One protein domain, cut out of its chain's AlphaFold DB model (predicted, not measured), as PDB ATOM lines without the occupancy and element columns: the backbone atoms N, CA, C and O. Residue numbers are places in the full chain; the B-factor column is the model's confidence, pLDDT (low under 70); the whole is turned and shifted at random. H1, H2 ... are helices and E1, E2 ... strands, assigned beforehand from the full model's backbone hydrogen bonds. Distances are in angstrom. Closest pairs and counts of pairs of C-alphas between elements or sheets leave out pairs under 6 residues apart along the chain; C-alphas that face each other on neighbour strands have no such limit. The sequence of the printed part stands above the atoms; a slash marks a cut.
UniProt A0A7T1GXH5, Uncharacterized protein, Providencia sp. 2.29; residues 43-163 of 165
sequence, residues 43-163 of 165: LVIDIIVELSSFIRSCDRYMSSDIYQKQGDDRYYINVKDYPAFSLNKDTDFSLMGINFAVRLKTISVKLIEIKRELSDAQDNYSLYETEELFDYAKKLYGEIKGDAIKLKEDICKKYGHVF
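This is residues 43 to 163 of the 165 residues of an uncharacterized protein of Providencia sp. 2.29 (UniProt A0A7T1GXH5). Three long helices lie side by side along a rod, with H3 between H1 and H2, which stay apart from each other; a small hairpin of two strands, E1 and E2, makes one end of the rod, and short H4 lies at the other. From E2 a long stretch with no named element, residues 78 to 97, runs back to the start of H2. The printed part has 121 residues, in the order H1, E1, E2, H2, H3, H4; the sheet E1 - E2 is antiparallel, and the class is mostly helix. The whole is loose, with a radius of gyration of the C-alphas of 16.9 A, and spans 58 by 24 by 21 A.

E1 is residues 66 to 68 and E2 residues 75 to 77. H1, residues 43 to 62, is 28.7 A long and begins at C-alpha 43 (25.957, 1.599, 46.086). H2, residues 98 to 125, measures 40.0 A, and H3, residues 131 to 158, 40.5 A. H4, residues 160 to 163, ends at C-alpha 163 (36.317, 4.974, 40.191).

In the hairpin E1 and E2, N 67 and O 76 are 2.9 A apart, within hydrogen-bond range. The closest C-alphas of E2 and H3, Tyr 75 and Glu 131, are 6.6 A apart. H3 touches H1, closest at the C-alphas of Met 62 and Lys 138, 5.5 A, at a shallow tilt of 24 degrees, opposite ways. H2 and H3 form a helical hairpin and touch, closest at the C-alphas of Ile 114 and Leu 140, 6.7 A, at a shallow tilt of 4 degrees. H4 is near H1 and meets H3 only through their link. In H1, H2 and H3 every O i to N i+4 pair is within hydrogen-bond range; H4 is too short for such a pair.

The two C-alphas farthest apart, those of Gly 71 and His 161, are 58.1 A apart. The printed part has no cut, and the link from E2 to H2 is long. Mean pLDDT of the printed part is 83.0, with residues 68 to 81, 123 to 129 and 161 to 163 under 70.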
ATOM      1  N   LEU A  43      27.158   0.773  46.118       90.50
ATOM      2  CA  LEU A  43      25.957   1.599  46.086       90.50
ATOM      3  C   LEU A  43      26.072   2.752  45.079       90.50
ATOM      4  O   LEU A  43      25.145   3.024  44.319       90.50
ATOM      5  N   VAL A  44      27.203   3.462  45.086       90.88
ATOM      6  CA  VAL A  44      27.430   4.583  44.168       90.88
ATOM      7  C   VAL A  44      27.453   4.098  42.714       90.88
ATOM      8  O   VAL A  44      26.873   4.765  41.854       90.88
ATOM      9  N   ILE A  45      28.083   2.952  42.435       89.56
ATOM     10  CA  ILE A  45      28.089   2.344  41.097       89.56
ATOM     11  C   ILE A  45      26.666   2.015  40.650       89.56
ATOM     12  O   ILE A  45      26.265   2.457  39.573       89.56
ATOM     13  N   ASP A  46      25.898   1.309  41.479       90.56
ATOM     14  CA  ASP A  46      24.527   0.899  41.159       90.56
ATOM     15  C   ASP A  46      23.655   2.114  40.818       90.56
ATOM     16  O   ASP A  46      22.957   2.141  39.805       90.56
ATOM     17  N   ILE A  47      23.772   3.185  41.608       92.12
ATOM     18  CA  ILE A  47      23.055   4.440  41.367       92.12
ATOM     19  C   ILE A  47      23.456   5.080  40.032       92.12
ATOM     20  O   ILE A  47      22.595   5.582  39.308       92.12
ATOM     21  N   ILE A  48      24.742   5.090  39.681       92.31
ATOM     22  CA  ILE A  48      25.199   5.658  38.404       92.31
ATOM     23  C   ILE A  48      24.713   4.827  37.224       92.31
ATOM     24  O   ILE A  48      24.346   5.402  36.193       92.31
ATOM     25  N   VAL A  49      24.720   3.501  37.353       91.94
ATOM     26  CA  VAL A  49      24.188   2.592  36.337       91.94
ATOM     27  C   VAL A  49      22.706   2.883  36.121       91.94
ATOM     28  O   VAL A  49      22.309   3.127  34.979       91.94
ATOM     29  N   GLU A  50      21.919   2.988  37.191       93.25
ATOM     30  CA  GLU A  50      20.488   3.283  37.092       93.25
ATOM     31  C   GLU A  50      20.196   4.674  36.526       93.25
ATOM     32  O   GLU A  50      19.377   4.821  35.617       93.25
ATOM     33  N   LEU A  51      20.917   5.709  36.969       94.75
ATOM     34  CA  LEU A  51      20.790   7.047  36.383       94.75
ATOM     35  C   LEU A  51      21.144   7.040  34.891       94.75
ATOM     36  O   LEU A  51      20.473   7.692  34.094       94.75
ATOM     37  N   SER A  52      22.172   6.293  34.490       94.88
ATOM     38  CA  SER A  52      22.577   6.188  33.082       94.88
ATOM     39  C   SER A  52      21.537   5.451  32.239       94.88
ATOM     40  O   SER A  52      21.249   5.876  31.119       94.88
ATOM     41  N   SER A  53      20.962   4.375  32.781       93.25
ATOM     42  CA  SER A  53      19.863   3.632  32.165       93.25
ATOM     43  C   SER A  53      18.647   4.537  31.957       93.25
ATOM     44  O   SER A  53      18.133   4.650  30.841       93.25
ATOM     45  N   PHE A  54      18.265   5.286  32.995       95.00
ATOM     46  CA  PHE A  54      17.166   6.242  32.935       95.00
ATOM     47  C   PHE A  54      17.402   7.348  31.902       95.00
ATOM     48  O   PHE A  54      16.557   7.549  31.032       95.00
ATOM     49  N   ILE A  55      18.565   8.009  31.918       95.06
ATOM     50  CA  ILE A  55      18.915   9.053  30.936       95.06
ATOM     51  C   ILE A  55      18.780   8.513  29.507       95.06
ATOM     52  O   ILE A  55      18.154   9.149  28.659       95.06
ATOM     53  N   ARG A  56      19.289   7.301  29.256       92.69
ATOM     54  CA  ARG A  56      19.189   6.647  27.948       92.69
ATOM     55  C   ARG A  56      17.750   6.304  27.571       92.69
ATOM     56  O   ARG A  56      17.401   6.351  26.395       92.69
ATOM     57  N   SER A  57      16.914   5.931  28.537       92.12
ATOM     58  CA  SER A  57      15.487   5.695  28.300       92.12
ATOM     59  C   SER A  57      14.762   6.983  27.898       92.12
ATOM     60  O   SER A  57      14.017   6.962  26.921       92.12
ATOM     61  N   CYS A  58      15.072   8.116  28.542       92.88
ATOM     62  CA  CYS A  58      14.572   9.427  28.130       92.88
ATOM     63  C   CYS A  58      15.033   9.783  26.715       92.88
ATOM     64  O   CYS A  58      14.218  10.213  25.906       92.88
ATOM     65  N   ASP A  59      16.313   9.575  26.390       91.94
ATOM     66  CA  ASP A  59      16.839   9.838  25.044       91.94
ATOM     67  C   ASP A  59      16.103   9.041  23.971       91.94
ATOM     68  O   ASP A  59      15.668   9.613  22.973       91.94
ATOM     69  N   ARG A  60      15.901   7.739  24.205       89.88
ATOM     70  CA  ARG A  60      15.162   6.873  23.279       89.88
ATOM     71  C   ARG A  60      13.724   7.348  23.091       89.88
ATOM     72  O   ARG A  60      13.286   7.459  21.947       89.88
ATOM     73  N   TYR A  61      13.028   7.681  24.179       88.62
ATOM     74  CA  TYR A  61      11.668   8.214  24.120       88.62
ATOM     75  C   TYR A  61      11.605   9.512  23.304       88.62
ATOM     76  O   TYR A  61      10.833   9.616  22.357       88.62
ATOM     77  N   MET A  62      12.480  10.477  23.598       87.69
ATOM     78  CA  MET A  62      12.504  11.768  22.899       87.69
ATOM     79  C   MET A  62      12.894  11.656  21.421       87.69
ATOM     80  O   MET A  62      12.456  12.474  20.616       87.69
ATOM     81  N   SER A  63      13.696  10.653  21.059       87.25
ATOM     82  CA  SER A  63      14.065  10.358  19.670       87.25
ATOM     83  C   SER A  63      13.054   9.484  18.921       87.25
ATOM     84  O   SER A  63      13.308   9.138  17.773       87.25
ATOM     85  N   SER A  64      11.961   9.058  19.565       82.69
ATOM     86  CA  SER A  64      10.988   8.167  18.929       82.69
ATOM     87  C   SER A  64      10.169   8.921  17.879       82.69
ATOM     88  O   SER A  64       9.701  10.036  18.128       82.69
ATOM     89  N   ASP A  65      10.002   8.294  16.716       73.88
ATOM     90  CA  ASP A  65       9.234   8.850  15.606       73.88
ATOM     91  C   ASP A  65       7.726   8.744  15.872       73.88
ATOM     92  O   ASP A  65       7.222   7.711  16.339       73.88
ATOM     93  N   ILE A  66       7.008   9.810  15.518       71.38
ATOM     94  CA  ILE A  66       5.550   9.818  15.429       71.38
ATOM     95  C   ILE A  66       5.193   9.380  14.013       71.38
ATOM     96  O   ILE A  66       5.651   9.984  13.044       71.38
ATOM     97  N   TYR A  67       4.381   8.337  13.875       70.31
ATOM     98  CA  TYR A  67       3.854   7.932  12.582       70.31
ATOM     99  C   TYR A  67       2.337   8.081  12.564       70.31
ATOM    100  O   TYR A  67       1.621   7.579  13.426       70.31
ATOM    101  N   GLN A  68       1.839   8.756  11.536       64.38
ATOM    102  CA  GLN A  68       0.421   8.794  11.225       64.38
ATOM    103  C   GLN A  68       0.160   7.789  10.107       64.38
ATOM    104  O   GLN A  68       0.794   7.834   9.047       64.38
ATOM    105  N   LYS A  69      -0.741   6.834  10.340       64.44
ATOM    106  CA  LYS A  69      -1.111   5.883   9.291       64.44
ATOM    107  C   LYS A  69      -1.950   6.622   8.245       64.44
ATOM    108  O   LYS A  69      -2.846   7.382   8.588       64.44
ATOM    109  N   GLN A  70      -1.661   6.411   6.964       54.03
ATOM    110  CA  GLN A  70      -2.355   7.115   5.884       54.03
ATOM    111  C   GLN A  70      -3.866   6.801   5.918       54.03
ATOM    112  O   GLN A  70      -4.251   5.635   5.832       54.03
ATOM    113  N   GLY A  71      -4.703   7.836   6.063       66.06
ATOM    114  CA  GLY A  71      -6.161   7.708   6.219       66.06
ATOM    115  C   GLY A  71      -6.649   7.509   7.661       66.06
ATOM    116  O   GLY A  71      -7.827   7.225   7.855       66.06
ATOM    117  N   ASP A  72      -5.762   7.635   8.649       64.06
ATOM    118  CA  ASP A  72      -6.079   7.600  10.074       64.06
ATOM    119  C   ASP A  72      -5.763   8.970  10.699       64.06
ATOM    120  O   ASP A  72      -4.646   9.472  10.569       64.06
ATOM    121  N   ASP A  73      -6.727   9.580  11.391       61.44
ATOM    122  CA  ASP A  73      -6.508  10.834  12.137       61.44
ATOM    123  C   ASP A  73      -5.709  10.597  13.435       61.44
ATOM    124  O   ASP A  73      -5.388  11.531  14.169       61.44
ATOM    125  N   ARG A  74      -5.383   9.331  13.732       60.38
ATOM    126  CA  ARG A  74      -4.609   8.918  14.903       60.38
ATOM    127  C   ARG A  74      -3.111   8.972  14.621       60.38
ATOM    128  O   ARG A  74      -2.615   8.361  13.668       60.38
ATOM    129  N   TYR A  75      -2.388   9.635  15.517       58.84
ATOM    130  CA  TYR A  75      -0.941   9.530  15.610       58.84
ATOM    131  C   TYR A  75      -0.596   8.316  16.464       58.84
ATOM    132  O   TYR A  75      -1.173   8.083  17.523       58.84
ATOM    133  N   TYR A  76       0.332   7.512  15.974       61.28
ATOM    134  CA  TYR A  76       0.880   6.390  16.706       61.28
ATOM    135  C   TYR A  76       2.339   6.688  16.972       61.28
ATOM    136  O   TYR A  76       3.099   7.021  16.061       61.28
ATOM    137  N   ILE A  77       2.751   6.551  18.219       62.12
ATOM    138  CA  ILE A  77       4.155   6.688  18.554       62.12
ATOM    139  C   ILE A  77       4.756   5.289  18.547       62.12
ATOM    140  O   ILE A  77       4.243   4.364  19.182       62.12
ATOM    141  N   ASN A  78       5.869   5.106  17.841       58.84
ATOM    142  CA  ASN A  78       6.645   3.875  17.981       58.84
ATOM    143  C   ASN A  78       7.536   3.997  19.222       58.84
ATOM    144  O   ASN A  78       8.763   4.052  19.114       58.84
ATOM    145  N   VAL A  79       6.924   4.119  20.405       62.44
ATOM    146  CA  VAL A  79       7.681   4.178  21.656       62.44
ATOM    147  C   VAL A  79       8.267   2.796  21.896       62.44
ATOM    148  O   VAL A  79       7.560   1.864  22.268       62.44
ATOM    149  N   LYS A  80       9.582   2.657  21.701       57.16
ATOM    150  CA  LYS A  80      10.275   1.409  22.048       57.16
ATOM    151  C   LYS A  80      10.236   1.128  23.548       57.16
ATOM    152  O   LYS A  80      10.138  -0.032  23.907       57.16
ATOM    153  N   ASP A  81      10.338   2.163  24.387       67.56
ATOM    154  CA  ASP A  81      10.330   2.067  25.853       67.56
ATOM    155  C   ASP A  81       9.908   3.406  26.488       67.56
ATOM    156  O   ASP A  81      10.431   4.459  26.112       67.56
ATOM    157  N   TYR A  82       9.024   3.378  27.491       81.75
ATOM    158  CA  TYR A  82       8.759   4.547  28.339       81.75
ATOM    159  C   TYR A  82       9.880   4.725  29.374       81.75
ATOM    160  O   TYR A  82      10.366   3.726  29.917       81.75
ATOM    161  N   PRO A  83      10.268   5.969  29.717       89.69
ATOM    162  CA  PRO A  83      11.294   6.200  30.720       89.69
ATOM    163  C   PRO A  83      10.947   5.587  32.078       89.69
ATOM    164  O   PRO A  83       9.853   5.772  32.627       89.69
ATOM    165  N   ALA A  84      11.907   4.853  32.636       87.94
ATOM    166  CA  ALA A  84      11.768   4.162  33.907       87.94
ATOM    167  C   ALA A  84      13.002   4.404  34.772       87.94
ATOM    168  O   ALA A  84      14.136   4.304  34.311       87.94
ATOM    169  N   PHE A  85      12.758   4.710  36.041       88.50
ATOM    170  CA  PHE A  85      13.788   4.836  37.055       88.50
ATOM    171  C   PHE A  85      13.350   4.032  38.269       88.50
ATOM    172  O   PHE A  85      12.275   4.275  38.827       88.50
ATOM    173  N   SER A  86      14.164   3.059  38.661       80.31
ATOM    174  CA  SER A  86      13.915   2.243  39.839       80.31
ATOM    175  C   SER A  86      15.191   2.160  40.649       80.31
ATOM    176  O   SER A  86      16.249   1.827  40.133       80.31
ATOM    177  N   LEU A  87      15.077   2.476  41.931       74.81
ATOM    178  CA  LEU A  87      16.118   2.175  42.898       74.81
ATOM    179  C   LEU A  87      15.681   0.920  43.635       74.81
ATOM    180  O   LEU A  87      14.498   0.775  43.962       74.81
ATOM    181  N   ASN A  88      16.626   0.024  43.910       77.38
ATOM    182  CA  ASN A  88      16.344  -1.155  44.714       77.38
ATOM    183  C   ASN A  88      15.716  -0.716  46.053       77.38
ATOM    184  O   ASN A  88      16.205   0.213  46.699       77.38
ATOM    185  N   LYS A  89      14.619  -1.355  46.474       72.50
ATOM    186  CA  LYS A  89      13.935  -1.025  47.737       72.50
ATOM    187  C   LYS A  89      14.838  -1.232  48.953       72.50
ATOM    188  O   LYS A  89      14.676  -0.523  49.941       72.50
ATOM    189  N   ASP A  90      15.816  -2.123  48.829       78.12
ATOM    190  CA  ASP A  90      16.795  -2.440  49.868       78.12
ATOM    191  C   ASP A  90      18.034  -1.527  49.818       78.12
ATOM    192  O   ASP A  90      19.046  -1.793  50.463       78.12
ATOM    193  N   THR A  91      17.976  -0.438  49.042       80.81
ATOM    194  CA  THR A  91      19.069   0.534  48.945       80.81
ATOM    195  C   THR A  91      19.306   1.220  50.291       80.81
ATOM    196  O   THR A  91      18.493   2.031  50.747       80.81
ATOM    197  N   ASP A  92      20.461   0.960  50.907       85.19
ATOM    198  CA  ASP A  92      20.875   1.630  52.138       85.19
ATOM    199  C   ASP A  92      21.423   3.039  51.854       85.19
ATOM    200  O   ASP A  92      22.626   3.277  51.728       85.19
ATOM    201  N   PHE A  93      20.516   4.013  51.792       84.50
ATOM    202  CA  PHE A  93      20.867   5.419  51.596       84.50
ATOM    203  C   PHE A  93      21.695   6.028  52.740       84.50
ATOM    204  O   PHE A  93      22.219   7.127  52.561       84.50
ATOM    205  N   SER A  94      21.855   5.356  53.890       84.62
ATOM    206  CA  SER A  94      22.727   5.842  54.974       84.62
ATOM    207  C   SER A  94      24.211   5.851  54.584       84.62
ATOM    208  O   SER A  94      25.027   6.543  55.202       84.62
ATOM    209  N   LEU A  95      24.558   5.107  53.531       84.56
ATOM    210  CA  LEU A  95      25.894   5.051  52.948       84.56
ATOM    211  C   LEU A  95      26.166   6.201  51.968       84.56
ATOM    212  O   LEU A  95      27.295   6.363  51.525       84.56
ATOM    213  N   MET A  96      25.168   7.030  51.647       86.56
ATOM    214  CA  MET A  96      25.306   8.168  50.741       86.56
ATOM    215  C   MET A  96      24.974   9.489  51.452       86.56
ATOM    216  O   MET A  96      24.253   9.546  52.445       86.56
ATOM    217  N   GLY A  97      25.506  10.606  50.944       86.88
ATOM    218  CA  GLY A  97      25.129  11.926  51.455       86.88
ATOM    219  C   GLY A  97      23.624  12.189  51.308       86.88
ATOM    220  O   GLY A  97      23.085  12.040  50.213       86.88
ATOM    221  N   ILE A  98      22.978  12.662  52.381       89.38
ATOM    222  CA  ILE A  98      21.520  12.883  52.447       89.38
ATOM    223  C   ILE A  98      20.967  13.705  51.274       89.38
ATOM    224  O   ILE A  98      19.912  13.381  50.744       89.38
ATOM    225  N   ASN A  99      21.711  14.714  50.808       91.94
ATOM    226  CA  ASN A  99      21.332  15.523  49.648       91.94
ATOM    227  C   ASN A  99      21.141  14.663  48.380       91.94
ATOM    228  O   ASN A  99      20.143  14.795  47.678       91.94
ATOM    229  N   PHE A 100      22.053  13.724  48.113       93.38
ATOM    230  CA  PHE A 100      21.935  12.829  46.958       93.38
ATOM    231  C   PHE A 100      20.781  11.846  47.124       93.38
ATOM    232  O   PHE A 100      20.016  11.661  46.186       93.38
ATOM    233  N   ALA A 101      20.606  11.280  48.321       91.38
ATOM    234  CA  ALA A 101      19.490  10.384  48.613       91.38
ATOM    235  C   ALA A 101      18.128  11.068  48.396       91.38
ATOM    236  O   ALA A 101      17.228  10.487  47.791       91.38
ATOM    237  N   VAL A 102      17.988  12.321  48.840       91.88
ATOM    238  CA  VAL A 102      16.781  13.127  48.608       91.88
ATOM    239  C   VAL A 102      16.573  13.361  47.115       91.88
ATOM    240  O   VAL A 102      15.503  13.046  46.608       91.88
ATOM    241  N   ARG A 103      17.596  13.830  46.388       94.19
ATOM    242  CA  ARG A 103      17.500  14.092  44.939       94.19
ATOM    243  C   ARG A 103      17.153  12.838  44.133       94.19
ATOM    244  O   ARG A 103      16.338  12.919  43.221       94.19
ATOM    245  N   LEU A 104      17.717  11.686  44.493       93.25
ATOM    246  CA  LEU A 104      17.385  10.390  43.896       93.25
ATOM    247  C   LEU A 104      15.906  10.046  44.085       93.25
ATOM    248  O   LEU A 104      15.219   9.721  43.120       93.25
ATOM    249  N   LYS A 105      15.389  10.181  45.312       90.38
ATOM    250  CA  LYS A 105      13.961   9.973  45.582       90.38
ATOM    251  C   LYS A 105      13.082  10.975  44.841       90.38
ATOM    252  O   LYS A 105      12.025  10.593  44.349       90.38
ATOM    253  N   THR A 106      13.511  12.230  44.726       92.31
ATOM    254  CA  THR A 106      12.784  13.252  43.963       92.31
ATOM    255  C   THR A 106      12.633  12.858  42.497       92.31
ATOM    256  O   THR A 106      11.556  13.065  41.951       92.31
ATOM    257  N   ILE A 107      13.640  12.238  41.868       93.69
ATOM    258  CA  ILE A 107      13.501  11.709  40.498       93.69
ATOM    259  C   ILE A 107      12.391  10.654  40.444       93.69
ATOM    260  O   ILE A 107      11.514  10.736  39.589       93.69
ATOM    261  N   SER A 108      12.372   9.693  41.375       90.50
ATOM    262  CA  SER A 108      11.309   8.679  41.422       90.50
ATOM    263  C   SER A 108       9.916   9.301  41.579       90.50
ATOM    264  O   SER A 108       8.987   8.886  40.890       90.50
ATOM    265  N   VAL A 109       9.767  10.297  42.459       91.50
ATOM    266  CA  VAL A 109       8.487  10.985  42.700       91.50
ATOM    267  C   VAL A 109       8.043  11.768  41.467       91.50
ATOM    268  O   VAL A 109       6.940  11.538  40.981       91.50
ATOM    269  N   LYS A 110       8.920  12.606  40.901       93.06
ATOM    270  CA  LYS A 110       8.619  13.371  39.683       93.06
ATOM    271  C   LYS A 110       8.238  12.459  38.520       93.06
ATOM    272  O   LYS A 110       7.347  12.784  37.749       93.06
ATOM    273  N   LEU A 111       8.873  11.292  38.387       92.56
ATOM    274  CA  LEU A 111       8.522  10.341  37.334       92.56
ATOM    275  C   LEU A 111       7.103   9.772  37.508       92.56
ATOM    276  O   LEU A 111       6.417   9.535  36.516       92.56
ATOM    277  N   ILE A 112       6.660   9.546  38.749       91.25
ATOM    278  CA  ILE A 112       5.279   9.138  39.047       91.25
ATOM    279  C   ILE A 112       4.310  10.277  38.716       91.25
ATOM    280  O   ILE A 112       3.277  10.025  38.099       91.25
ATOM    281  N   GLU A 113       4.653  11.511  39.088       92.81
ATOM    282  CA  GLU A 113       3.855  12.706  38.782       92.81
ATOM    283  C   GLU A 113       3.694  12.898  37.272       92.81
ATOM    284  O   GLU A 113       2.565  12.998  36.810       92.81
ATOM    285  N   ILE A 114       4.779  12.806  36.496       92.12
ATOM    286  CA  ILE A 114       4.742  12.880  35.026       92.12
ATOM    287  C   ILE A 114       3.821  11.802  34.447       92.12
ATOM    288  O   ILE A 114       3.007  12.088  33.578       92.12
ATOM    289  N   LYS A 115       3.920  10.553  34.921       89.81
ATOM    290  CA  LYS A 115       3.056   9.465  34.430       89.81
ATOM    291  C   LYS A 115       1.581   9.735  34.704       89.81
ATOM    292  O   LYS A 115       0.746   9.449  33.855       89.81
ATOM    293  N   ARG A 116       1.270  10.271  35.884       89.62
ATOM    294  CA  ARG A 116      -0.095  10.646  36.247       89.62
ATOM    295  C   ARG A 116      -0.591  11.805  35.394       89.62
ATOM    296  O   ARG A 116      -1.677  11.721  34.846       89.62
ATOM    297  N   GLU A 117       0.222  12.839  35.240       90.12
ATOM    298  CA  GLU A 117      -0.113  14.023  34.458       90.12
ATOM    299  C   GLU A 117      -0.353  13.697  32.982       90.12
ATOM    300  O   GLU A 117      -1.314  14.182  32.394       90.12
ATOM    301  N   LEU A 118       0.463  12.821  32.390       87.12
ATOM    302  CA  LEU A 118       0.254  12.349  31.020       87.12
ATOM    303  C   LEU A 118      -1.016  11.504  30.883       87.12
ATOM    304  O   LEU A 118      -1.708  11.628  29.877       87.12
ATOM    305  N   SER A 119      -1.345  10.691  31.891       85.25
ATOM    306  CA  SER A 119      -2.611   9.949  31.932       85.25
ATOM    307  C   SER A 119      -3.808  10.901  32.007       85.25
ATOM    308  O   SER A 119      -4.733  10.782  31.210       85.25
ATOM    309  N   ASP A 120      -3.764  11.880  32.913       84.56
ATOM    310  CA  ASP A 120      -4.825  12.876  33.079       84.56
ATOM    311  C   ASP A 120      -4.976  13.735  31.803       84.56
ATOM    312  O   ASP A 120      -6.085  14.095  31.409       84.56
ATOM    313  N   ALA A 121      -3.873  14.063  31.123       77.94
ATOM    314  CA  ALA A 121      -3.901  14.775  29.848       77.94
ATOM    315  C   ALA A 121      -4.514  13.916  28.731       77.94
ATOM    316  O   ALA A 121      -5.357  14.404  27.980       77.94
ATOM    317  N   GLN A 122      -4.159  12.635  28.642       74.69
ATOM    318  CA  GLN A 122      -4.778  11.719  27.684       74.69
ATOM    319  C   GLN A 122      -6.302  11.661  27.874       74.69
ATOM    320  O   GLN A 122      -7.050  11.802  26.911       74.69
ATOM    321  N   ASP A 123      -6.777  11.577  29.116       69.31
ATOM    322  CA  ASP A 123      -8.214  11.545  29.411       69.31
ATOM    323  C   ASP A 123      -8.954  12.837  28.997       69.31
ATOM    324  O   ASP A 123     -10.135  12.787  28.648       69.31
ATOM    325  N   ASN A 124      -8.274  13.991  29.006       63.34
ATOM    326  CA  ASN A 124      -8.876  15.301  28.722       63.34
ATOM    327  C   ASN A 124      -8.796  15.742  27.251       63.34
ATOM    328  O   ASN A 124      -9.691  16.448  26.786       63.34
ATOM    329  N   TYR A 125      -7.736  15.377  26.523       56.66
ATOM    330  CA  TYR A 125      -7.514  15.846  25.149       56.66
ATOM    331  C   TYR A 125      -8.148  14.924  24.093       56.66
ATOM    332  O   TYR A 125      -8.690  15.419  23.105       56.66
ATOM    333  N   SER A 126      -8.077  13.598  24.272       54.12
ATOM    334  CA  SER A 126      -8.576  12.576  23.335       54.12
ATOM    335  C   SER A 126      -8.145  11.186  23.824       54.12
ATOM    336  O   SER A 126      -7.012  11.018  24.260       54.12
ATOM    337  N   LEU A 127      -8.970  10.150  23.622       51.38
ATOM    338  CA  LEU A 127      -8.608   8.732  23.851       51.38
ATOM    339  C   LEU A 127      -7.326   8.272  23.110       51.38
ATOM    340  O   LEU A 127      -6.831   7.172  23.361       51.38
ATOM    341  N   TYR A 128      -6.808   9.083  22.188       53.47
ATOM    342  CA  TYR A 128      -5.667   8.794  21.327       53.47
ATOM    343  C   TYR A 128      -4.489   9.730  21.620       53.47
ATOM    344  O   TYR A 128      -4.686  10.929  21.809       53.47
ATOM    345  N   GLU A 129      -3.269   9.183  21.598       62.91
ATOM    346  CA  GLU A 129      -2.024   9.950  21.707       62.91
ATOM    347  C   GLU A 129      -1.944  10.964  20.551       62.91
ATOM    348  O   GLU A 129      -1.860  10.591  19.382       62.91
ATOM    349  N   THR A 130      -2.026  12.258  20.862       71.12
ATOM    350  CA  THR A 130      -1.845  13.338  19.884       71.12
ATOM    351  C   THR A 130      -0.374  13.743  19.809       71.12
ATOM    352  O   THR A 130       0.391  13.528  20.752       71.12
ATOM    353  N   GLU A 131       0.036  14.369  18.702       76.06
ATOM    354  CA  GLU A 131       1.369  14.985  18.585       76.06
ATOM    355  C   GLU A 131       1.632  15.979  19.732       76.06
ATOM    356  O   GLU A 131       2.698  15.953  20.343       76.06
ATOM    357  N   GLU A 132       0.617  16.757  20.119       79.06
ATOM    358  CA  GLU A 132       0.683  17.691  21.249       79.06
ATOM    359  C   GLU A 132       0.961  16.989  22.588       79.06
ATOM    360  O   GLU A 132       1.807  17.446  23.359       79.06
ATOM    361  N   LEU A 133       0.292  15.860  22.866       80.19
ATOM    362  CA  LEU A 133       0.533  15.072  24.080       80.19
ATOM    363  C   LEU A 133       1.961  14.514  24.098       80.19
ATOM    364  O   LEU A 133       2.608  14.473  25.147       80.19
ATOM    365  N   PHE A 134       2.474  14.106  22.939       81.44
ATOM    366  CA  PHE A 134       3.830  13.585  22.831       81.44
ATOM    367  C   PHE A 134       4.894  14.663  23.018       81.44
ATOM    368  O   PHE A 134       5.854  14.453  23.761       81.44
ATOM    369  N   ASP A 135       4.725  15.827  22.397       84.56
ATOM    370  CA  ASP A 135       5.618  16.966  22.602       84.56
ATOM    371  C   ASP A 135       5.596  17.431  24.060       84.56
ATOM    372  O   ASP A 135       6.643  17.746  24.642       84.56
ATOM    373  N   TYR A 136       4.423  17.373  24.695       87.88
ATOM    374  CA  TYR A 136       4.292  17.615  26.122       87.88
ATOM    375  C   TYR A 136       5.082  16.597  26.958       87.88
ATOM    376  O   TYR A 136       5.896  16.980  27.804       87.88
ATOM    377  N   ALA A 137       4.939  15.303  26.662       88.38
ATOM    378  CA  ALA A 137       5.705  14.245  27.313       88.38
ATOM    379  C   ALA A 137       7.220  14.414  27.117       88.38
ATOM    380  O   ALA A 137       7.984  14.276  28.075       88.38
ATOM    381  N   LYS A 138       7.679  14.767  25.907       89.50
ATOM    382  CA  LYS A 138       9.097  15.048  25.625       89.50
ATOM    383  C   LYS A 138       9.637  16.167  26.495       89.50
ATOM    384  O   LYS A 138      10.743  16.035  27.021       89.50
ATOM    385  N   LYS A 139       8.875  17.249  26.662       91.94
ATOM    386  CA  LYS A 139       9.264  18.363  27.530       91.94
ATOM    387  C   LYS A 139       9.441  17.889  28.975       91.94
ATOM    388  O   LYS A 139      10.516  18.083  29.543       91.94
ATOM    389  N   LEU A 140       8.439  17.206  29.530       93.50
ATOM    390  CA  LEU A 140       8.475  16.685  30.901       93.50
ATOM    391  C   LEU A 140       9.651  15.718  31.123       93.50
ATOM    392  O   LEU A 140      10.419  15.861  32.080       93.50
ATOM    393  N   TYR A 141       9.851  14.761  30.210       93.94
ATOM    394  CA  TYR A 141      10.965  13.814  30.289       93.94
ATOM    395  C   TYR A 141      12.334  14.473  30.066       93.94
ATOM    396  O   TYR A 141      13.325  14.044  30.665       93.94
ATOM    397  N   GLY A 142      12.406  15.526  29.252       94.25
ATOM    398  CA  GLY A 142      13.614  16.320  29.035       94.25
ATOM    399  C   GLY A 142      14.060  17.068  30.293       94.25
ATOM    400  O   GLY A 142      15.248  17.061  30.624       94.25
ATOM    401  N   GLU A 143      13.116  17.649  31.037       95.12
ATOM    402  CA  GLU A 143      13.391  18.351  32.295       95.12
ATOM    403  C   GLU A 143      13.955  17.401  33.363       95.12
ATOM    404  O   GLU A 143      15.049  17.626  33.893       95.12
ATOM    405  N   ILE A 144      13.273  16.279  33.623       96.00
ATOM    406  CA  ILE A 144      13.734  15.291  34.615       96.00
ATOM    407  C   ILE A 144      15.033  14.587  34.188       96.00
ATOM    408  O   ILE A 144      15.868  14.264  35.036       96.00
ATOM    409  N   LYS A 145      15.263  14.392  32.879       96.50
ATOM    410  CA  LYS A 145      16.553  13.923  32.349       96.50
ATOM    411  C   LYS A 145      17.670  14.907  32.707       96.50
ATOM    412  O   LYS A 145      18.743  14.475  33.128       96.50
ATOM    413  N   GLY A 146      17.433  16.211  32.557       96.12
ATOM    414  CA  GLY A 146      18.392  17.251  32.938       96.12
ATOM    415  C   GLY A 146      18.760  17.192  34.424       96.12
ATOM    416  O   GLY A 146      19.942  17.262  34.772       96.12
ATOM    417  N   ASP A 147      17.770  16.984  35.293       95.62
ATOM    418  CA  ASP A 147      17.988  16.788  36.732       95.62
ATOM    419  C   ASP A 147      18.821  15.526  37.024       95.62
ATOM    420  O   ASP A 147      19.746  15.566  37.845       95.62
ATOM    421  N   ALA A 148      18.537  14.421  36.328       96.50
ATOM    422  CA  ALA A 148      19.265  13.162  36.466       96.50
ATOM    423  C   ALA A 148      20.729  13.262  36.003       96.50
ATOM    424  O   ALA A 148      21.614  12.735  36.679       96.50
ATOM    425  N   ILE A 149      21.004  13.973  34.901       96.81
ATOM    426  CA  ILE A 149      22.372  14.236  34.421       96.81
ATOM    427  C   ILE A 149      23.162  15.005  35.478       96.81
ATOM    428  O   ILE A 149      24.221  14.543  35.899       96.81
ATOM    429  N   LYS A 150      22.617  16.125  35.971       96.94
ATOM    430  CA  LYS A 150      23.276  16.935  37.007       96.94
ATOM    431  C   LYS A 150      23.545  16.120  38.269       96.94
ATOM    432  O   LYS A 150      24.614  16.216  38.863       96.94
ATOM    433  N   LEU A 151      22.582  15.299  38.690       96.19
ATOM    434  CA  LEU A 151      22.752  14.429  39.851       96.19
ATOM    435  C   LEU A 151      23.870  13.406  39.644       96.19
ATOM    436  O   LEU A 151      24.710  13.242  40.529       96.19
ATOM    437  N   LYS A 152      23.907  12.752  38.480       94.81
ATOM    438  CA  LYS A 152      24.974  11.819  38.117       94.81
ATOM    439  C   LYS A 152      26.341  12.509  38.141       94.81
ATOM    440  O   LYS A 152      27.272  11.973  38.733       94.81
ATOM    441  N   GLU A 153      26.461  13.695  37.549       94.75
ATOM    442  CA  GLU A 153      27.703  14.481  37.540       94.75
ATOM    443  C   GLU A 153      28.165  14.850  38.953       94.75
ATOM    444  O   GLU A 153      29.334  14.653  39.291       94.75
ATOM    445  N   ASP A 154      27.255  15.318  39.811       95.38
ATOM    446  CA  ASP A 154      27.582  15.677  41.193       95.38
ATOM    447  C   ASP A 154      28.029  14.458  42.019       95.38
ATOM    448  O   ASP A 154      28.962  14.558  42.824       95.38
ATOM    449  N   ILE A 155      27.389  13.299  41.813       92.88
ATOM    450  CA  ILE A 155      27.783  12.030  42.439       92.88
ATOM    451  C   ILE A 155      29.179  11.634  41.955       92.88
ATOM    452  O   ILE A 155      30.056  11.407  42.788       92.88
ATOM    453  N   CYS A 156      29.424  11.623  40.642       90.25
ATOM    454  CA  CYS A 156      30.742  11.333  40.074       90.25
ATOM    455  C   CYS A 156      31.817  12.299  40.588       90.25
ATOM    456  O   CYS A 156      32.937  11.881  40.855       90.25
ATOM    457  N   LYS A 157      31.497  13.582  40.779       91.50
ATOM    458  CA  LYS A 157      32.442  14.570  41.311       91.50
ATOM    459  C   LYS A 157      32.795  14.299  42.771       91.50
ATOM    460  O   LYS A 157      33.963  14.372  43.145       91.50
ATOM    461  N   LYS A 158      31.804  13.984  43.609       89.62
ATOM    462  CA  LYS A 158      32.033  13.711  45.037       89.62
ATOM    463  C   LYS A 158      32.712  12.362  45.265       89.62
ATOM    464  O   LYS A 158      33.625  12.245  46.081       89.62
ATOM    465  N   TYR A 159      32.256  11.352  44.543       85.50
ATOM    466  CA  TYR A 159      32.693   9.972  44.679       85.50
ATOM    467  C   TYR A 159      33.697   9.583  43.591       85.50
ATOM    468  O   TYR A 159      33.961   8.414  43.405       85.50
ATOM    469  N   GLY A 160      34.327  10.535  42.899       74.25
ATOM    470  CA  GLY A 160      35.269  10.258  41.801       74.25
ATOM    471  C   GLY A 160      36.417   9.319  42.184       74.25
ATOM    472  O   GLY A 160      36.842   8.481  41.399       74.25
ATOM    473  N   HIS A 161      36.863   9.408  43.440       69.56
ATOM    474  CA  HIS A 161      37.879   8.534  44.030       69.56
ATOM    475  C   HIS A 161      37.467   7.054  44.091       69.56
ATOM    476  O   HIS A 161      38.329   6.187  44.181       69.56
ATOM    477  N   VAL A 162      36.165   6.771  44.042       65.75
ATOM    478  CA  VAL A 162      35.587   5.427  43.978       65.75
ATOM    479  C   VAL A 162      35.933   4.773  42.633       65.75
ATOM    480  O   VAL A 162      36.188   3.583  42.607       65.75
ATOM    481  N   PHE A 163      36.064   5.527  41.536       57.84
ATOM    482  CA  PHE A 163      36.317   4.974  40.191       57.84
ATOM    483  C   PHE A 163      37.801   4.857  39.805       57.84
ATOM    484  O   PHE A 163      38.100   4.370  38.721       57.84
TER     485      PHE A 163